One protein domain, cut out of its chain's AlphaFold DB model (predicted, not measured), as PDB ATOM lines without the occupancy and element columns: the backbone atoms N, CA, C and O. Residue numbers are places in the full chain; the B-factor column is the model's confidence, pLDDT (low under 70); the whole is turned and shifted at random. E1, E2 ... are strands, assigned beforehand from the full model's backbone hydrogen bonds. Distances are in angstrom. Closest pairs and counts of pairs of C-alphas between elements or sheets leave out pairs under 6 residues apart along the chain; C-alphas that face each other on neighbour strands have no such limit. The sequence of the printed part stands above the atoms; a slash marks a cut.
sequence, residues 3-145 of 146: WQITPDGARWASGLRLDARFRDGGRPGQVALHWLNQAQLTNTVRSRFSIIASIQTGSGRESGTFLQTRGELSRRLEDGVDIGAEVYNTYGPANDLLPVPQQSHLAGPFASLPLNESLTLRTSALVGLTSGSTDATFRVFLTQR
ATOM      1  N   TRP A   3     175.827 -22.108  -8.721       57.75
ATOM      2  CA  TRP A   3     176.384 -21.429  -9.902       57.75
ATOM      3  C   TRP A   3     177.455 -22.298 -10.545       57.75
ATOM      4  O   TRP A   3     178.261 -22.870  -9.821       57.75
ATOM      5  N   GLN A   4     177.448 -22.416 -11.872       64.62
ATOM      6  CA  GLN A   4     178.425 -23.180 -12.651       64.62
ATOM      7  C   GLN A   4     179.270 -22.209 -13.477       64.62
ATOM      8  O   GLN A   4     178.719 -21.311 -14.102       64.62
ATOM      9  N   ILE A   5     180.595 -22.372 -13.452       66.56
ATOM     10  CA  ILE A   5     181.551 -21.370 -13.973       66.56
ATOM     11  C   ILE A   5     182.327 -21.905 -15.198       66.56
ATOM     12  O   ILE A   5     183.365 -21.375 -15.574       66.56
ATOM     13  N   THR A   6     181.873 -22.988 -15.834       62.25
ATOM     14  CA  THR A   6     182.714 -23.731 -16.791       62.25
ATOM     15  C   THR A   6     182.183 -23.689 -18.229       62.25
ATOM     16  O   THR A   6     180.972 -23.840 -18.388       62.25
ATOM     17  N   PRO A   7     183.056 -23.515 -19.254       60.41
ATOM     18  CA  PRO A   7     182.661 -23.504 -20.664       60.41
ATOM     19  C   PRO A   7     181.983 -24.796 -21.127       60.41
ATOM     20  O   PRO A   7     182.259 -25.880 -20.601       60.41
ATOM     21  N   ASP A   8     181.156 -24.683 -22.163       57.47
ATOM     22  CA  ASP A   8     180.455 -25.816 -22.767       57.47
ATOM     23  C   ASP A   8     181.436 -26.871 -23.312       57.47
ATOM     24  O   ASP A   8     182.472 -26.556 -23.896       57.47
ATOM     25  N   GLY A   9     181.125 -28.153 -23.089       61.41
ATOM     26  CA  GLY A   9     181.946 -29.289 -23.538       61.41
ATOM     27  C   GLY A   9     183.168 -29.613 -22.667       61.41
ATOM     28  O   GLY A   9     183.852 -30.608 -22.912       61.41
ATOM     29  N   ALA A  10     183.443 -28.831 -21.620       73.31
ATOM     30  CA  ALA A  10     184.536 -29.122 -20.704       73.31
ATOM     31  C   ALA A  10     184.263 -30.395 -19.886       73.31
ATOM     32  O   ALA A  10     183.203 -30.583 -19.291       73.31
ATOM     33  N   ARG A  11     185.278 -31.257 -19.769       81.62
ATOM     34  CA  ARG A  11     185.222 -32.452 -18.909       81.62
ATOM     35  C   ARG A  11     185.316 -32.113 -17.420       81.62
ATOM     36  O   ARG A  11     185.319 -33.019 -16.599       81.62
ATOM     37  N   TRP A  12     185.399 -30.838 -17.058       86.81
ATOM     38  CA  TRP A  12     185.408 -30.378 -15.677       86.81
ATOM     39  C   TRP A  12     184.256 -29.404 -15.437       86.81
ATOM     40  O   TRP A  12     183.736 -28.809 -16.374       86.81
ATOM     41  N   ALA A  13     183.839 -29.272 -14.186       90.12
ATOM     42  CA  ALA A  13     182.841 -28.314 -13.752       90.12
ATOM     43  C   ALA A  13     183.208 -27.796 -12.363       90.12
ATOM     44  O   ALA A  13     183.536 -28.587 -11.474       90.12
ATOM     45  N   SER A  14     183.098 -26.486 -12.162       93.25
ATOM     46  CA  SER A  14     183.236 -25.852 -10.850       93.25
ATOM     47  C   SER A  14     182.005 -25.041 -10.506       93.25
ATOM     48  O   SER A  14     181.354 -24.476 -11.389       93.25
ATOM     49  N   GLY A  15     181.682 -24.980  -9.221       92.88
ATOM     50  CA  GLY A  15     180.559 -24.194  -8.764       92.88
ATOM     51  C   GLY A  15     180.550 -23.896  -7.281       92.88
ATOM     52  O   GLY A  15     181.237 -24.533  -6.489       92.88
ATOM     53  N   LEU A  16     179.726 -22.924  -6.911       94.56
ATOM     54  CA  LEU A  16     179.485 -22.556  -5.521       94.56
ATOM     55  C   LEU A  16     178.106 -23.039  -5.087       94.56
ATOM     56  O   LEU A  16     177.158 -23.018  -5.876       94.56
ATOM     57  N   ARG A  17     177.988 -23.467  -3.831       94.50
ATOM     58  CA  ARG A  17     176.712 -23.810  -3.198       94.50
ATOM     59  C   ARG A  17     176.650 -23.228  -1.794       94.50
ATOM     60  O   ARG A  17     177.522 -23.497  -0.979       94.50
ATOM     61  N   LEU A  18     175.595 -22.468  -1.524       95.38
ATOM     62  CA  LEU A  18     175.256 -21.989  -0.187       95.38
ATOM     63  C   LEU A  18     174.198 -22.907   0.430       95.38
ATOM     64  O   LEU A  18     173.150 -23.125  -0.187       95.38
ATOM     65  N   ASP A  19     174.478 -23.389   1.636       95.00
ATOM     66  CA  ASP A  19     173.594 -24.200   2.465       95.00
ATOM     67  C   ASP A  19     173.315 -23.475   3.783       95.00
ATOM     68  O   ASP A  19     174.235 -23.018   4.456       95.00
ATOM     69  N   ALA A  20     172.047 -23.405   4.178       92.81
ATOM     70  CA  ALA A  20     171.633 -22.935   5.493       92.81
ATOM     71  C   ALA A  20     170.816 -24.035   6.174       92.81
ATOM     72  O   ALA A  20     169.942 -24.648   5.560       92.81
ATOM     73  N   ARG A  21     171.129 -24.313   7.436       91.62
ATOM     74  CA  ARG A  21     170.460 -25.302   8.277       91.62
ATOM     75  C   ARG A  21     169.979 -24.606   9.534       91.62
ATOM     76  O   ARG A  21     170.784 -24.231  10.384       91.62
ATOM     77  N   PHE A  22     168.671 -24.469   9.648       86.81
ATOM     78  CA  PHE A  22     168.019 -23.946  10.839       86.81
ATOM     79  C   PHE A  22     167.704 -25.110  11.778       86.81
ATOM     80  O   PHE A  22     167.357 -26.202  11.324       86.81
ATOM     81  N   ARG A  23     167.910 -24.908  13.079       83.50
ATOM     82  CA  ARG A  23     167.647 -25.914  14.109       83.50
ATOM     83  C   ARG A  23     166.964 -25.252  15.294       83.50
ATOM     84  O   ARG A  23     167.357 -24.159  15.689       83.50
ATOM     85  N   ASP A  24     166.011 -25.975  15.867       79.62
ATOM     86  CA  ASP A  24     165.298 -25.584  17.081       79.62
ATOM     87  C   ASP A  24     165.836 -26.342  18.308       79.62
ATOM     88  O   ASP A  24     166.647 -27.270  18.195       79.62
ATOM     89  N   GLY A  25     165.384 -25.947  19.503       76.25
ATOM     90  CA  GLY A  25     165.711 -26.640  20.755       76.25
ATOM     91  C   GLY A  25     167.123 -26.366  21.284       76.25
ATOM     92  O   GLY A  25     167.756 -27.260  21.839       76.25
ATOM     93  N   GLY A  26     167.644 -25.152  21.073       75.25
ATOM     94  CA  GLY A  26     168.931 -24.704  21.622       75.25
ATOM     95  C   GLY A  26     170.174 -25.229  20.895       75.25
ATOM     96  O   GLY A  26     171.289 -24.890  21.286       75.25
ATOM     97  N   ARG A  27     170.006 -26.030  19.834       83.44
ATOM     98  CA  ARG A  27     171.110 -26.502  18.989       83.44
ATOM     99  C   ARG A  27     171.505 -25.419  17.985       83.44
ATOM    100  O   ARG A  27     170.614 -24.863  17.343       83.44
ATOM    101  N   PRO A  28     172.806 -25.168  17.770       87.44
ATOM    102  CA  PRO A  28     173.223 -24.185  16.789       87.44
ATOM    103  C   PRO A  28     172.792 -24.595  15.375       87.44
ATOM    104  O   PRO A  28     172.932 -25.747  14.951       87.44
ATOM    105  N   GLY A  29     172.263 -23.622  14.638       92.38
ATOM    106  CA  GLY A  29     172.127 -23.687  13.191       92.38
ATOM    107  C   GLY A  29     173.487 -23.578  12.498       92.38
ATOM    108  O   GLY A  29     174.523 -23.393  13.139       92.38
ATOM    109  N   GLN A  30     173.495 -23.695  11.174       94.69
ATOM    110  CA  GLN A  30     174.718 -23.650  10.378       94.69
ATOM    111  C   GLN A  30     174.475 -22.954   9.042       94.69
ATOM    112  O   GLN A  30     173.505 -23.259   8.353       94.69
ATOM    113  N   VAL A  31     175.404 -22.093   8.638       96.19
ATOM    114  CA  VAL A  31     175.507 -21.592   7.262       96.19
ATOM    115  C   VAL A  31     176.824 -22.092   6.683       96.19
ATOM    116  O   VAL A  31     177.861 -21.978   7.333       96.19
ATOM    117  N   ALA A  32     176.793 -22.674   5.488       97.19
ATOM    118  CA  ALA A  32     177.952 -23.261   4.834       97.19
ATOM    119  C   ALA A  32     178.053 -22.824   3.371       97.19
ATOM    120  O   ALA A  32     177.081 -22.881   2.619       97.19
ATOM    121  N   LEU A  33     179.255 -22.432   2.960       97.69
ATOM    122  CA  LEU A  33     179.624 -22.215   1.571       97.69
ATOM    123  C   LEU A  33     180.478 -23.388   1.100       97.69
ATOM    124  O   LEU A  33     181.487 -23.733   1.711       97.69
ATOM    125  N   HIS A  34     180.075 -23.977  -0.015       97.69
ATOM    126  CA  HIS A  34     180.767 -25.068  -0.670       97.69
ATOM    127  C   HIS A  34     181.354 -24.565  -1.980       97.69
ATOM    128  O   HIS A  34     180.620 -24.050  -2.825       97.69
ATOM    129  N   TRP A  35     182.643 -24.796  -2.183       96.88
ATOM    130  CA  TRP A  35     183.257 -24.758  -3.500       96.88
ATOM    131  C   TRP A  35     183.378 -26.183  -4.026       96.88
ATOM    132  O   TRP A  35     184.074 -27.014  -3.449       96.88
ATOM    133  N   LEU A  36     182.624 -26.477  -5.079       96.06
ATOM    134  CA  LEU A  36     182.405 -27.797  -5.650       96.06
ATOM    135  C   LEU A  36     183.179 -27.910  -6.961       96.06
ATOM    136  O   LEU A  36     183.030 -27.061  -7.832       96.06
ATOM    137  N   ASN A  37     183.933 -28.986  -7.131       95.25
ATOM    138  CA  ASN A  37     184.682 -29.284  -8.342       95.25
ATOM    139  C   ASN A  37     184.391 -30.724  -8.774       95.25
ATOM    140  O   ASN A  37     184.327 -31.633  -7.947       95.25
ATOM    141  N   GLN A  38     184.200 -30.941 -10.068       95.31
ATOM    142  CA  GLN A  38     183.995 -32.257 -10.664       95.31
ATOM    143  C   GLN A  38     184.811 -32.356 -11.947       95.31
ATOM    144  O   GLN A  38     184.829 -31.411 -12.726       95.31
ATOM    145  N   ALA A  39     185.436 -33.502 -12.195       93.94
ATOM    146  CA  ALA A  39     186.142 -33.782 -13.438       93.94
ATOM    147  C   ALA A  39     185.846 -35.204 -13.924       93.94
ATOM    148  O   ALA A  39     185.953 -36.170 -13.172       93.94
ATOM    149  N   GLN A  40     185.482 -35.342 -15.192       94.38
ATOM    150  CA  GLN A  40     185.376 -36.598 -15.911       94.38
ATOM    151  C   GLN A  40     186.774 -36.941 -16.448       94.38
ATOM    152  O   GLN A  40     187.255 -36.313 -17.387       94.38
ATOM    153  N   LEU A  41     187.450 -37.906 -15.824       92.81
ATOM    154  CA  LEU A  41     188.847 -38.260 -16.111       92.81
ATOM    155  C   LEU A  41     188.954 -39.206 -17.315       92.81
ATOM    156  O   LEU A  41     189.735 -38.974 -18.236       92.81
ATOM    157  N   THR A  42     188.068 -40.202 -17.406       93.31
ATOM    158  CA  THR A  42     187.873 -41.079 -18.590       93.31
ATOM    159  C   THR A  42     186.389 -41.105 -18.974       93.31
ATOM    160  O   THR A  42     185.624 -40.327 -18.420       93.31
ATOM    161  N   ASN A  43     185.934 -41.958 -19.892       91.62
ATOM    162  CA  ASN A  43     184.492 -42.087 -20.167       91.62
ATOM    163  C   ASN A  43     183.715 -42.706 -18.993       91.62
ATOM    164  O   ASN A  43     182.514 -42.505 -18.871       91.62
ATOM    165  N   THR A  44     184.406 -43.414 -18.098       95.19
ATOM    166  CA  THR A  44     183.800 -44.126 -16.966       95.19
ATOM    167  C   THR A  44     184.278 -43.612 -15.613       95.19
ATOM    168  O   THR A  44     183.590 -43.811 -14.620       95.19
ATOM    169  N   VAL A  45     185.419 -42.924 -15.543       96.88
ATOM    170  CA  VAL A  45     186.004 -42.436 -14.288       96.88
ATOM    171  C   VAL A  45     185.721 -40.955 -14.090       96.88
ATOM    172  O   VAL A  45     186.021 -40.131 -14.955       96.88
ATOM    173  N   ARG A  46     185.214 -40.615 -12.908       97.25
ATOM    174  CA  ARG A  46     184.866 -39.262 -12.479       97.25
ATOM    175  C   ARG A  46     185.450 -38.987 -11.100       97.25
ATOM    176  O   ARG A  46     185.357 -39.828 -10.213       97.25
ATOM    177  N   SER A  47     185.995 -37.796 -10.914       97.50
ATOM    178  CA  SER A  47     186.432 -37.274  -9.626       97.50
ATOM    179  C   SER A  47     185.535 -36.122  -9.189       97.50
ATOM    180  O   SER A  47     185.062 -35.339 -10.019       97.50
ATOM    181  N   ARG A  48     185.292 -36.018  -7.883       97.50
ATOM    182  CA  ARG A  48     184.656 -34.866  -7.246       97.50
ATOM    183  C   ARG A  48     185.485 -34.422  -6.058       97.50
ATOM    184  O   ARG A  48     186.026 -35.238  -5.320       97.50
ATOM    185  N   PHE A  49     185.528 -33.120  -5.852       97.81
ATOM    186  CA  PHE A  49     186.200 -32.500  -4.729       97.81
ATOM    187  C   PHE A  49     185.374 -31.320  -4.234       97.81
ATOM    188  O   PHE A  49     184.751 -30.611  -5.024       97.81
ATOM    189  N   SER A  50     185.362 -31.091  -2.926       97.88
ATOM    190  CA  SER A  50     184.772 -29.882  -2.370       97.88
ATOM    191  C   SER A  50     185.558 -29.341  -1.193       97.88
ATOM    192  O   SER A  50     186.028 -30.116  -0.359       97.88
ATOM    193  N   ILE A  51     185.620 -28.014  -1.114       98.12
ATOM    194  CA  ILE A  51     186.027 -27.269   0.077       98.12
ATOM    195  C   ILE A  51     184.766 -26.670   0.683       98.12
ATOM    196  O   ILE A  51     183.925 -26.133  -0.038       98.12
ATOM    197  N   ILE A  52     184.621 -26.784   1.996       98.38
ATOM    198  CA  ILE A  52     183.453 -26.304   2.724       98.38
ATOM    199  C   ILE A  52     183.943 -25.402   3.847       98.38
ATOM    200  O   ILE A  52     184.726 -25.835   4.693       98.38
ATOM    201  N   ALA A  53     183.460 -24.166   3.852       98.00
ATOM    202  CA  ALA A  53     183.606 -23.233   4.957       98.00
ATOM    203  C   ALA A  53     182.235 -23.045   5.603       98.00
ATOM    204  O   ALA A  53     181.251 -22.814   4.900       98.00
ATOM    205  N   SER A  54     182.143 -23.155   6.925       97.44
ATOM    206  CA  SER A  54     180.862 -22.999   7.617       97.44
ATOM    207  C   SER A  54     180.977 -22.225   8.915       97.44
ATOM    208  O   SER A  54     182.007 -22.265   9.574       97.44
ATOM    209  N   ILE A  55     179.903 -21.542   9.289       96.19
ATOM    210  CA  ILE A  55     179.749 -20.862  10.574       96.19
ATOM    211  C   ILE A  55     178.533 -21.434  11.295       96.19
ATOM    212  O   ILE A  55     177.551 -21.830  10.657       96.19
ATOM    213  N   GLN A  56     178.592 -21.474  12.622       94.38
ATOM    214  CA  GLN A  56     177.449 -21.838  13.452       94.38
ATOM    215  C   GLN A  56     176.638 -20.590  13.833       94.38
ATOM    216  O   GLN A  56     177.194 -19.516  14.067       94.38
ATOM    217  N   THR A  57     175.316 -20.727  13.903       91.12
ATOM    218  CA  THR A  57     174.374 -19.631  14.190       91.12
ATOM    219  C   THR A  57     173.449 -19.989  15.351       91.12
ATOM    220  O   THR A  57     173.134 -21.157  15.544       91.12
ATOM    221  N   GLY A  58     172.939 -18.999  16.085       87.62
ATOM    222  CA  GLY A  58     172.022 -19.227  17.211       87.62
ATOM    223  C   GLY A  58     172.724 -19.488  18.550       87.62
ATOM    224  O   GLY A  58     173.925 -19.251  18.696       87.62
ATOM    225  N   SER A  59     171.951 -19.923  19.546       83.31
ATOM    226  CA  SER A  59     172.435 -20.225  20.901       83.31
ATOM    227  C   SER A  59     173.328 -21.468  20.921       83.31
ATOM    228  O   SER A  59     173.087 -22.408  20.169       83.31
ATOM    229  N   GLY A  60     174.341 -21.487  21.793       83.06
ATOM    230  CA  GLY A  60     175.258 -22.629  21.916       83.06
ATOM    231  C   GLY A  60     176.207 -22.804  20.729       83.06
ATOM    232  O   GLY A  60     176.806 -23.864  20.581       83.06
ATOM    233  N   ARG A  61     176.329 -21.783  19.869       88.38
ATOM    234  CA  ARG A  61     177.246 -21.805  18.731       88.38
ATOM    235  C   ARG A  61     178.698 -21.811  19.190       88.38
ATOM    236  O   ARG A  61     179.098 -21.020  20.047       88.38
ATOM    237  N   GLU A  62     179.506 -22.610  18.519       89.44
ATOM    238  CA  GLU A  62     180.944 -22.407  18.520       89.44
ATOM    239  C   GLU A  62     181.291 -21.183  17.659       89.44
ATOM    240  O   GLU A  62     180.615 -20.862  16.674       89.44
ATOM    241  N   SER A  63     182.326 -20.448  18.061       88.75
ATOM    242  CA  SER A  63     182.794 -19.278  17.315       88.75
ATOM    243  C   SER A  63     183.861 -19.671  16.302       88.75
ATOM    244  O   SER A  63     184.683 -20.542  16.566       88.75
ATOM    245  N   GLY A  64     183.867 -18.978  15.165       92.31
ATOM    246  CA  GLY A  64     184.839 -19.182  14.096       92.31
ATOM    247  C   GLY A  64     184.234 -19.787  12.832       92.31
ATOM    248  O   GLY A  64     183.048 -20.120  12.764       92.31
ATOM    249  N   THR A  65     185.082 -19.890  11.813       96.50
ATOM    250  CA  THR A  65     184.754 -20.509  10.527       96.50
ATOM    251  C   THR A  65     185.364 -21.896  10.492       96.50
ATOM    252  O   THR A  65     186.574 -22.025  10.568       96.50
ATOM    253  N   PHE A  66     184.559 -22.934  10.339       96.62
ATOM    254  CA  PHE A  66     185.015 -24.318  10.294       96.62
ATOM    255  C   PHE A  66     185.333 -24.736   8.868       96.62
ATOM    256  O   PHE A  66     184.514 -24.518   7.968       96.62
ATOM    257  N   LEU A  67     186.486 -25.377   8.678       98.00
ATOM    258  CA  LEU A  67     186.937 -25.862   7.377       98.00
ATOM    259  C   LEU A  67     186.808 -27.377   7.257       98.00
ATOM    260  O   LEU A  67     187.141 -28.144   8.165       98.00
ATOM    261  N   GLN A  68     186.347 -27.808   6.088       98.31
ATOM    262  CA  GLN A  68     186.230 -29.213   5.721       98.31
ATOM    263  C   GLN A  68     186.580 -29.405   4.249       98.31
ATOM    264  O   GLN A  68     186.356 -28.524   3.419       98.31
ATOM    265  N   THR A  69     187.058 -30.598   3.911       98.50
ATOM    266  CA  THR A  69     187.129 -31.044   2.518       98.50
ATOM    267  C   THR A  69     186.442 -32.387   2.346       98.50
ATOM    268  O   THR A  69     186.267 -33.168   3.290       98.50
ATOM    269  N   ARG A  70     186.002 -32.636   1.117       98.31
ATOM    270  CA  ARG A  70     185.413 -33.903   0.686       98.31
ATOM    271  C   ARG A  70     186.014 -34.272  -0.656       98.31
ATOM    272  O   ARG A  70     186.162 -33.393  -1.503       98.31
ATOM    273  N   GLY A  71     186.322 -35.543  -0.851       98.50
ATOM    274  CA  GLY A  71     186.811 -36.068  -2.118       98.50
ATOM    275  C   GLY A  71     186.097 -37.360  -2.476       98.50
ATOM    276  O   GLY A  71     185.723 -38.130  -1.597       98.50
ATOM    277  N   GLU A  72     185.908 -37.588  -3.766       98.50
ATOM    278  CA  GLU A  72     185.365 -38.819  -4.324       98.50
ATOM    279  C   GLU A  72     186.104 -39.134  -5.625       98.50
ATOM    280  O   GLU A  72     186.324 -38.254  -6.464       98.50
ATOM    281  N   LEU A  73     186.441 -40.403  -5.817       98.50
ATOM    282  CA  LEU A  73     186.825 -40.954  -7.109       98.50
ATOM    283  C   LEU A  73     185.908 -42.136  -7.400       98.50
ATOM    284  O   LEU A  73     185.829 -43.067  -6.604       98.50
ATOM    285  N   SER A  74     185.215 -42.087  -8.531       98.38
ATOM    286  CA  SER A  74     184.192 -43.061  -8.906       98.38
ATOM    287  C   SER A  74     184.431 -43.604 -10.305       98.38
ATOM    288  O   SER A  74     184.784 -42.836 -11.203       98.38
ATOM    289  N   ARG A  75     184.164 -44.890 -10.507       98.06
ATOM    290  CA  ARG A  75     184.095 -45.542 -11.811       98.06
ATOM    291  C   ARG A  75     182.682 -46.072 -12.040       98.06
ATOM    292  O   ARG A  75     182.168 -46.833 -11.225       98.06
ATOM    293  N   ARG A  76     182.113 -45.707 -13.183       97.62
ATOM    294  CA  ARG A  76     180.886 -46.275 -13.731       97.62
ATOM    295  C   ARG A  76     181.182 -47.645 -14.340       97.62
ATOM    296  O   ARG A  76     182.081 -47.763 -15.178       97.62
ATOM    297  N   LEU A  77     180.447 -48.654 -13.900       96.62
ATOM    298  CA  LEU A  77     180.435 -50.003 -14.454       96.62
ATOM    299  C   LEU A  77     179.282 -50.154 -15.457       96.62
ATOM    300  O   LEU A  77     178.507 -49.218 -15.687       96.62
ATOM    301  N   GLU A  78     179.188 -51.343 -16.045       89.00
ATOM    302  CA  GLU A  78     178.000 -51.787 -16.779       89.00
ATOM    303  C   GLU A  78     176.760 -51.722 -15.858       89.00
ATOM    304  O   GLU A  78     176.879 -51.631 -14.632       89.00
ATOM    305  N   ASP A  79     175.570 -51.626 -16.451       89.50
ATOM    306  CA  ASP A  79     174.282 -51.510 -15.740       89.50
ATOM    307  C   ASP A  79     174.093 -50.253 -14.869       89.50
ATOM    308  O   ASP A  79     173.157 -50.148 -14.078       89.50
ATOM    309  N   GLY A  80     174.952 -49.242 -15.021       91.31
ATOM    310  CA  GLY A  80     174.757 -47.947 -14.363       91.31
ATOM    311  C   GLY A  80     175.315 -47.853 -12.938       91.31
ATOM    312  O   GLY A  80     175.213 -46.785 -12.330       91.31
ATOM    313  N   VAL A  81     175.932 -48.919 -12.421       96.94
ATOM    314  CA  VAL A  81     176.514 -48.970 -11.069       96.94
ATOM    315  C   VAL A  81     177.752 -48.072 -10.973       96.94
ATOM    316  O   VAL A  81     178.649 -48.141 -11.810       96.94
ATOM    317  N   ASP A  82     177.837 -47.246  -9.930       97.94
ATOM    318  CA  ASP A  82     179.038 -46.471  -9.599       97.94
ATOM    319  C   ASP A  82     179.733 -47.091  -8.377       97.94
ATOM    320  O   ASP A  82     179.130 -47.202  -7.309       97.94
ATOM    321  N   ILE A  83     181.013 -47.439  -8.502       98.44
ATOM    322  CA  ILE A  83     181.867 -47.844  -7.372       98.44
ATOM    323  C   ILE A  83     183.017 -46.861  -7.202       98.44
ATOM    324  O   ILE A  83     183.432 -46.206  -8.163       98.44
ATOM    325  N   GLY A  84     183.573 -46.760  -6.002       98.44
ATOM    326  CA  GLY A  84     184.702 -45.868  -5.804       98.44
ATOM    327  C   GLY A  84     185.186 -45.765  -4.376       98.44
ATOM    328  O   GLY A  84     184.868 -46.595  -3.530       98.44
ATOM    329  N   ALA A  85     185.958 -44.712  -4.136       98.69
ATOM    330  CA  ALA A  85     186.447 -44.336  -2.823       98.69
ATOM    331  C   ALA A  85     186.098 -42.878  -2.528       98.69
ATOM    332  O   ALA A  85     186.018 -42.037  -3.430       98.69
ATOM    333  N   GLU A  86     185.903 -42.583  -1.252       98.62
ATOM    334  CA  GLU A  86     185.577 -41.256  -0.757       98.62
ATOM    335  C   GLU A  86     186.415 -40.904   0.475       98.62
ATOM    336  O   GLU A  86     186.842 -41.778   1.229       98.62
ATOM    337  N   VAL A  87     186.656 -39.605   0.659       98.62
ATOM    338  CA  VAL A  87     187.388 -39.041   1.797       98.62
ATOM    339  C   VAL A  87     186.625 -37.858   2.388       98.62
ATOM    340  O   VAL A  87     186.067 -37.029   1.665       98.62
ATOM    341  N   TYR A  88     186.609 -37.766   3.715       98.56
ATOM    342  CA  TYR A  88     185.950 -36.711   4.479       98.56
ATOM    343  C   TYR A  88     186.922 -36.175   5.521       98.56
ATOM    344  O   TYR A  88     187.258 -36.886   6.461       98.56
ATOM    345  N   ASN A  89     187.319 -34.911   5.383       98.50
ATOM    346  CA  ASN A  89     188.232 -34.258   6.315       98.50
ATOM    347  C   ASN A  89     187.552 -33.082   7.021       98.50
ATOM    348  O   ASN A  89     186.818 -32.316   6.385       98.50
ATOM    349  N   THR A  90     187.801 -32.928   8.313       97.75
ATOM    350  CA  THR A  90     187.385 -31.786   9.130       97.75
ATOM    351  C   THR A  90     188.596 -31.300   9.910       97.75
ATOM    352  O   THR A  90     189.168 -32.061  10.687       97.75
ATOM    353  N   TYR A  91     188.966 -30.037   9.702       97.31
ATOM    354  CA  TYR A  91     190.226 -29.481  10.204       97.31
ATOM    355  C   TYR A  91     190.069 -28.667  11.496       97.31
ATOM    356  O   TYR A  91     191.059 -28.382  12.161       97.31
ATOM    357  N   GLY A  92     188.835 -28.290  11.844       93.62
ATOM    358  CA  GLY A  92     188.537 -27.364  12.938       93.62
ATOM    359  C   GLY A  92     188.351 -25.913  12.466       93.62
ATOM    360  O   GLY A  92     188.044 -25.690  11.284       93.62
ATOM    361  N   PRO A  93     188.469 -24.935  13.382       94.50
ATOM    362  CA  PRO A  93     188.376 -23.506  13.078       94.50
ATOM    363  C   PRO A  93     189.512 -23.024  12.161       94.50
ATOM    364  O   PRO A  93     190.669 -23.365  12.346       94.50
ATOM    365  N   ALA A  94     189.206 -22.179  11.178       93.62
ATOM    366  CA  ALA A  94     190.145 -21.699  10.162       93.62
ATOM    367  C   ALA A  94     191.297 -20.855  10.731       93.62
ATOM    368  O   ALA A  94     192.358 -20.774  10.121       93.62
ATOM    369  N   ASN A  95     191.064 -20.196  11.865       93.06
ATOM    370  CA  ASN A  95     192.051 -19.386  12.574       93.06
ATOM    371  C   ASN A  95     192.923 -20.204  13.539       93.06
ATOM    372  O   ASN A  95     193.897 -19.662  14.047       93.06
ATOM    373  N   ASP A  96     192.567 -21.462  13.797       93.44
ATOM    374  CA  ASP A  96     193.289 -22.369  14.687       93.44
ATOM    375  C   ASP A  96     193.016 -23.814  14.254       93.44
ATOM    376  O   ASP A  96     192.161 -24.517  14.802       93.44
ATOM    377  N   LEU A  97     193.675 -24.225  13.165       93.50
ATOM    378  CA  LEU A  97     193.536 -25.589  12.668       93.50
ATOM    379  C   LEU A  97     194.031 -26.558  13.737       93.50
ATOM    380  O   LEU A  97     195.138 -26.414  14.256       93.50
ATOM    381  N   LEU A  98     193.239 -27.592  14.008       94.38
ATOM    382  CA  LEU A  98     193.606 -28.594  14.998       94.38
ATOM    383  C   LEU A  98     194.895 -29.316  14.571       94.38
ATOM    384  O   LEU A  98     195.121 -29.513  13.374       94.38
ATOM    385  N   PRO A  99     195.725 -29.794  15.510       95.88
ATOM    386  CA  PRO A  99     196.795 -30.736  15.199       95.88
ATOM    387  C   PRO A  99     196.249 -31.958  14.447       95.88
ATOM    388  O   PRO A  99     195.182 -32.460  14.791       95.88
ATOM    389  N   VAL A 100     196.985 -32.484  13.459       95.38
ATOM    390  CA  VAL A 100     196.525 -33.599  12.596       95.38
ATOM    391  C   VAL A 100     195.914 -34.780  13.373       95.38
ATOM    392  O   VAL A 100     194.838 -35.226  12.984       95.38
ATOM    393  N   PRO A 101     196.486 -35.264  14.497       96.56
ATOM    394  CA  PRO A 101     195.869 -36.356  15.257       96.56
ATOM    395  C   PRO A 101     194.471 -36.031  15.806       96.56
ATOM    396  O   PRO A 101     193.672 -36.942  15.996       96.56
ATOM    397  N   GLN A 102     194.177 -34.752  16.054       96.62
ATOM    398  CA  GLN A 102     192.901 -34.247  16.570       96.62
ATOM    399  C   GLN A 102     191.922 -33.849  15.454       96.62
ATOM    400  O   GLN A 102     190.730 -33.695  15.710       96.62
ATOM    401  N   GLN A 103     192.397 -33.698  14.214       97.62
ATOM    402  CA  GLN A 103     191.531 -33.532  13.047       97.62
ATOM    403  C   GLN A 103     190.754 -34.827  12.782       97.62
ATOM    404  O   GLN A 103     191.200 -35.915  13.148       97.62
ATOM    405  N   SER A 104     189.606 -34.731  12.111       98.19
ATOM    406  CA  SER A 104     188.831 -35.905  11.696       98.19
ATOM    407  C   SER A 104     189.048 -36.179  10.211       98.19
ATOM    408  O   SER A 104     188.716 -35.341   9.372       98.19
ATOM    409  N   HIS A 105     189.576 -37.358   9.895       98.44
ATOM    410  CA  HIS A 105     189.848 -37.860   8.555       98.44
ATOM    411  C   HIS A 105     189.253 -39.254   8.405       98.44
ATOM    412  O   HIS A 105     189.708 -40.214   9.023       98.44
ATOM    413  N   LEU A 106     188.238 -39.363   7.558       98.75
ATOM    414  CA  LEU A 106     187.594 -40.623   7.217       98.75
ATOM    415  C   LEU A 106     187.856 -40.939   5.751       98.75
ATOM    416  O   LEU A 106     187.742 -40.050   4.903       98.75
ATOM    417  N   ALA A 107     188.132 -42.199   5.440       98.75
ATOM    418  CA  ALA A 107     188.262 -42.667   4.066       98.75
ATOM    419  C   ALA A 107     187.663 -44.059   3.905       98.75
ATOM    420  O   ALA A 107     187.641 -44.843   4.850       98.75
ATOM    421  N   GLY A 108     187.202 -44.390   2.704       98.62
ATOM    422  CA  GLY A 108     186.798 -45.758   2.419       98.62
ATOM    423  C   GLY A 108     186.013 -45.928   1.128       98.62
ATOM    424  O   GLY A 108     185.777 -44.953   0.405       98.62
ATOM    425  N   PRO A 109     185.658 -47.179   0.800       98.75
ATOM    426  CA  PRO A 109     184.919 -47.492  -0.405       98.75
ATOM    427  C   PRO A 109     183.446 -47.089  -0.311       98.75
ATOM    428  O   PRO A 109     182.845 -47.023   0.767       98.75
ATOM    429  N   PHE A 110     182.844 -46.907  -1.480       98.69
ATOM    430  CA  PHE A 110     181.400 -46.814  -1.634       98.69
ATOM    431  C   PHE A 110     180.929 -47.572  -2.880       98.69
ATOM    432  O   PHE A 110     181.684 -47.769  -3.839       98.69
ATOM    433  N   ALA A 111     179.650 -47.940  -2.877       98.25
ATOM    434  CA  ALA A 111     178.922 -48.431  -4.038       98.25
ATOM    435  C   ALA A 111     177.589 -47.686  -4.166       98.25
ATOM    436  O   ALA A 111     176.957 -47.331  -3.172       98.25
ATOM    437  N   SER A 112     177.162 -47.423  -5.395       98.12
ATOM    438  CA  SER A 112     175.911 -46.744  -5.714       98.12
ATOM    439  C   SER A 112     175.210 -47.498  -6.832       98.12
ATOM    440  O   SER A 112     175.709 -47.554  -7.955       98.12
ATOM    441  N   LEU A 113     174.053 -48.071  -6.516       97.38
ATOM    442  CA  LEU A 113     173.297 -48.958  -7.387       97.38
ATOM    443  C   LEU A 113     171.974 -48.294  -7.792       97.38
ATOM    444  O   LEU A 113     171.212 -47.888  -6.905       97.38
ATOM    445  N   PRO A 114     171.669 -48.184  -9.095       96.62
ATOM    446  CA  PRO A 114     170.316 -47.867  -9.528       96.62
ATOM    447  C   PRO A 114     169.410 -49.061  -9.197       96.62
ATOM    448  O   PRO A 114     169.624 -50.165  -9.686       96.62
ATOM    449  N   LEU A 115     168.417 -48.857  -8.331       95.75
ATOM    450  CA  LEU A 115     167.414 -49.881  -8.018       95.75
ATOM    451  C   LEU A 115     166.326 -49.930  -9.098       95.75
ATOM    452  O   LEU A 115     165.752 -50.982  -9.360       95.75
ATOM    453  N   ASN A 116     166.034 -48.776  -9.697       94.12
ATOM    454  CA  ASN A 116     165.207 -48.602 -10.888       94.12
ATOM    455  C   ASN A 116     165.546 -47.243 -11.538       94.12
ATOM    456  O   ASN A 116     166.480 -46.564 -11.109       94.12
ATOM    457  N   GLU A 117     164.773 -46.817 -12.537       91.12
ATOM    458  CA  GLU A 117     164.988 -45.558 -13.272       91.12
ATOM    459  C   GLU A 117     164.947 -44.284 -12.405       91.12
ATOM    460  O   GLU A 117     165.513 -43.257 -12.779       91.12
ATOM    461  N   SER A 118     164.303 -44.335 -11.236       94.56
ATOM    462  CA  SER A 118     164.093 -43.183 -10.348       94.56
ATOM    463  C   SER A 118     164.802 -43.307  -8.998       94.56
ATOM    464  O   SER A 118     164.986 -42.304  -8.311       94.56
ATOM    465  N   LEU A 119     165.210 -44.516  -8.603       96.88
ATOM    466  CA  LEU A 119     165.670 -44.822  -7.254       96.88
ATOM    467  C   LEU A 119     167.122 -45.300  -7.259       96.88
ATOM    468  O   LEU A 119     167.485 -46.221  -7.984       96.88
ATOM    469  N   THR A 120     167.960 -44.702  -6.416       97.88
ATOM    470  CA  THR A 120     169.370 -45.082  -6.251       97.88
ATOM    471  C   THR A 120     169.678 -45.371  -4.788       97.88
ATOM    472  O   THR A 120     169.399 -44.544  -3.917       97.88
ATOM    473  N   LEU A 121     170.296 -46.521  -4.526       98.12
ATOM    474  CA  LEU A 121     170.846 -46.892  -3.227       98.12
ATOM    475  C   LEU A 121     172.353 -46.656  -3.227       98.12
ATOM    476  O   LEU A 121     173.066 -47.231  -4.043       98.12
ATOM    477  N   ARG A 122     172.853 -45.860  -2.284       98.31
ATOM    478  CA  ARG A 122     174.287 -45.679  -2.051       98.31
ATOM    479  C   ARG A 122     174.676 -46.196  -0.678       98.31
ATOM    480  O   ARG A 122     174.063 -45.812   0.317       98.31
ATOM    481  N   THR A 123     175.733 -46.994  -0.625       98.56
ATOM    482  CA  THR A 123     176.338 -47.496   0.606       98.56
ATOM    483  C   THR A 123     177.811 -47.108   0.676       98.56
ATOM    484  O   THR A 123     178.511 -47.125  -0.335       98.56
ATOM    485  N   SER A 124     178.285 -46.763   1.872       98.56
ATOM    486  CA  SER A 124     179.692 -46.451   2.139       98.56
ATOM    487  C   SER A 124     180.157 -47.117   3.427       98.56
ATOM    488  O   SER A 124     179.404 -47.164   4.403       98.56
ATOM    489  N   ALA A 125     181.414 -47.551   3.453       98.56
ATOM    490  CA  ALA A 125     182.098 -48.012   4.656       98.56
ATOM    491  C   ALA A 125     183.373 -47.186   4.834       98.56
ATOM    492  O   ALA A 125     184.255 -47.231   3.985       98.56
ATOM    493  N   LEU A 126     183.453 -46.405   5.906       98.69
ATOM    494  CA  LEU A 126     184.549 -45.471   6.154       98.69
ATOM    495  C   LEU A 126     185.310 -45.864   7.407       98.69
ATOM    496  O   LEU A 126     184.685 -46.202   8.410       98.69
ATOM    497  N   VAL A 127     186.631 -45.736   7.361       98.69
ATOM    498  CA  VAL A 127     187.521 -45.918   8.510       98.69
ATOM    499  C   VAL A 127     188.131 -44.588   8.935       98.69
ATOM    500  O   VAL A 127     188.413 -43.729   8.093       98.69
ATOM    501  N   GLY A 128     188.321 -44.422  10.242       98.44
ATOM    502  CA  GLY A 128     189.066 -43.312  10.829       98.44
ATOM    503  C   GLY A 128     190.564 -43.446  10.577       98.44
ATOM    504  O   GLY A 128     191.144 -44.505  10.787       98.44
ATOM    505  N   LEU A 129     191.194 -42.361  10.123       98.25
ATOM    506  CA  LEU A 129     192.638 -42.296   9.858       98.25
ATOM    507  C   LEU A 129     193.414 -41.546  10.952       98.25
ATOM    508  O   LEU A 129     194.642 -41.503  10.925       98.25
ATOM    509  N   THR A 130     192.706 -40.931  11.898       98.00
ATOM    510  CA  THR A 130     193.258 -40.115  12.989       98.00
ATOM    511  C   THR A 130     192.479 -40.341  14.277       98.00
ATOM    512  O   THR A 130     191.321 -40.754  14.237       98.00
ATOM    513  N   SER A 131     193.081 -40.004  15.420       96.88
ATOM    514  CA  SER A 131     192.453 -40.142  16.743       96.88
ATOM    515  C   SER A 131     191.212 -39.258  16.933       96.88
ATOM    516  O   SER A 131     190.361 -39.573  17.754       96.88
ATOM    517  N   GLY A 132     191.085 -38.167  16.170       95.56
ATOM    518  CA  GLY A 132     189.889 -37.321  16.128       95.56
ATOM    519  C   GLY A 132     188.738 -37.883  15.281       95.56
ATOM    520  O   GLY A 132     187.706 -37.228  15.137       95.56
ATOM    521  N   SER A 133     188.896 -39.061  14.676       97.75
ATOM    522  CA  SER A 133     187.877 -39.697  13.836       97.75
ATOM    523  C   SER A 133     187.137 -40.799  14.581       97.75
ATOM    524  O   SER A 133     187.713 -41.491  15.409       97.75
ATOM    525  N   THR A 134     185.867 -41.021  14.238       96.75
ATOM    526  CA  THR A 134     185.199 -42.283  14.583       96.75
ATOM    527  C   THR A 134     185.907 -43.439  13.874       96.75
ATOM    528  O   THR A 134     186.161 -43.336  12.674       96.75
ATOM    529  N   ASP A 135     186.169 -44.538  14.585       97.69
ATOM    530  CA  ASP A 135     186.907 -45.695  14.054       97.69
ATOM    531  C   ASP A 135     186.291 -46.251  12.765       97.69
ATOM    532  O   ASP A 135     186.996 -46.505  11.789       97.69
ATOM    533  N   ALA A 136     184.963 -46.396  12.747       97.38
ATOM    534  CA  ALA A 136     184.212 -46.850  11.588       97.38
ATOM    535  C   ALA A 136     182.893 -46.083  11.435       97.38
ATOM    536  O   ALA A 136     182.191 -45.798  12.403       97.38
ATOM    537  N   THR A 137     182.525 -45.754  10.200       98.19
ATOM    538  CA  THR A 137     181.233 -45.145   9.861       98.19
ATOM    539  C   THR A 137     180.645 -45.828   8.636       98.19
ATOM    540  O   THR A 137     181.210 -45.754   7.545       98.19
ATOM    541  N   PHE A 138     179.465 -46.421   8.794       98.12
ATOM    542  CA  PHE A 138     178.677 -46.952   7.684       98.12
ATOM    543  C   PHE A 138     177.589 -45.955   7.301       98.12
ATOM    544  O   PHE A 138     176.932 -45.377   8.167       98.12
ATOM    545  N   ARG A 139     177.405 -45.727   6.001       97.75
ATOM    546  CA  ARG A 139     176.380 -44.810   5.491       97.75
ATOM    547  C   ARG A 139     175.518 -45.513   4.467       97.75
ATOM    548  O   ARG A 139     176.034 -46.243   3.627       97.75
ATOM    549  N   VAL A 140     174.222 -45.238   4.529       98.12
ATOM    550  CA  VAL A 140     173.233 -45.711   3.566       98.12
ATOM    551  C   VAL A 140     172.373 -44.521   3.169       98.12
ATOM    552  O   VAL A 140     171.808 -43.847   4.030       98.12
ATOM    553  N   PHE A 141     172.288 -44.250   1.872       97.50
ATOM    554  CA  PHE A 141     171.439 -43.208   1.312       97.50
ATOM    555  C   PHE A 141     170.532 -43.813   0.252       97.50
ATOM    556  O   PHE A 141     171.008 -44.442  -0.691       97.50
ATOM    557  N   LEU A 142     169.233 -43.571   0.385       97.50
ATOM    558  CA  LEU A 142     168.252 -43.865  -0.646       97.50
ATOM    559  C   LEU A 142     167.828 -42.543  -1.282       97.50
ATOM    560  O   LEU A 142     167.336 -41.652  -0.591       97.50
ATOM    561  N   THR A 143     168.076 -42.391  -2.580       96.81
ATOM    562  CA  THR A 143     167.777 -41.162  -3.324       96.81
ATOM    563  C   THR A 143     166.719 -41.446  -4.373       96.81
ATOM    564  O   THR A 143     166.914 -42.325  -5.209       96.81
ATOM    565  N   GLN A 144     165.632 -40.680  -4.345       95.62
ATOM    566  CA  GLN A 144     164.595 -40.690  -5.369       95.62
ATOM    567  C   GLN A 144     164.717 -39.435  -6.235       95.62
ATOM    568  O   GLN A 144     164.848 -38.323  -5.719       95.62
ATOM    569  N   ARG A 145     164.684 -39.621  -7.551       90.81
ATOM    570  CA  ARG A 145     164.600 -38.549  -8.541       90.81
ATOM    571  C   ARG A 145     163.126 -38.311  -8.898       90.81
ATOM    572  O   ARG A 145     162.379 -39.274  -9.059       90.81
TER     573      ARG A 145
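Overview. This is residues 3 to 145 of the 146 residues of an uncharacterized protein of Hyphomonas sp. L-53-1-40 (UniProt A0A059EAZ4). One large sheet of eight strands is curled like part of a barrel, an open trough whose two edges, E1 and E8, stay apart. The strands run side by side in chain order, each folding back beside the one before, and near E1 the first printed residues fold back so that residues 3 to 4 pair with residues 15 to 16 of that strand. The printed part has 143 residues with no named helix and eight named strands, E1 to E8, antiparallel throughout in the order E1 - E2 - E3 - E4 - E5 - E6 - E7 - E8; the class is all strand. It is only just compact, close to loose, with a radius of gyration of the C-alphas of 17.1 A, and spans 48 by 37 by 31 A.

Arrangement. E4, residues 65 to 76, has its centre nearest to the mean of the C-alphas, at 4.5 A. It forms a hairpin with E5, residues 82 to 93, antiparallel at 171 degrees; C-alphas 74 and 84 face each other at 4.2 A, and N 71 and O 87 are within hydrogen-bond range at 2.9 A. On the other side of E4 is E3, residues 45 to 57, at 160 degrees, with N 50 and O 70 at 2.8 A. E2, residues 29 to 40, forms a hairpin with E3, where C-alphas 32 and 54 face each other at 4.0 A and N 33 and O 53 are 2.8 A apart. E1, residues 12 to 21, is an edge strand beside E2, with N 17 and O 34 at 2.9 A. Beyond E5 comes E6, residues 104 to 114, at 150 degrees, with N 86 and O 108 at 2.9 A; E6 bends by 54 degrees at residue 108. E7, residues 119 to 128, is next, with N 111 and O 123 at 2.9 A. The other edge strand is E8, residues 136 to 144, which forms a hairpin with E7, with N 124 and O 139 at 2.9 A.

Along the chain. E1 begins at C-alpha 12, (185.408, -30.378, -15.677), and is 28.7 A long. E3, the longest strand by residues with 13, measures 38.3 A, E4 35.6 A, E2 34.5 A, E5 33.6 A and E6 30.6 A. E7 measures 29.6 A. E8 measures 26.7 A and ends at C-alpha 144, (164.595, -40.690, -5.369).

Size, cuts and confidence. The sheet is twisted, its C-alphas lying up to 15.9 A off their best plane; from edge to edge the strands' lines turn by 83 degrees and the way across it by 117 degrees. The eight strands form a meander, each the antiparallel neighbour of the one before. The C-alphas of Ser 59 and Glu 78, the two farthest apart, are 49.5 A apart. The printed part has no cut, and no link is long. Mean pLDDT of the printed part is 93.2; residues 3 to 9 are under 70.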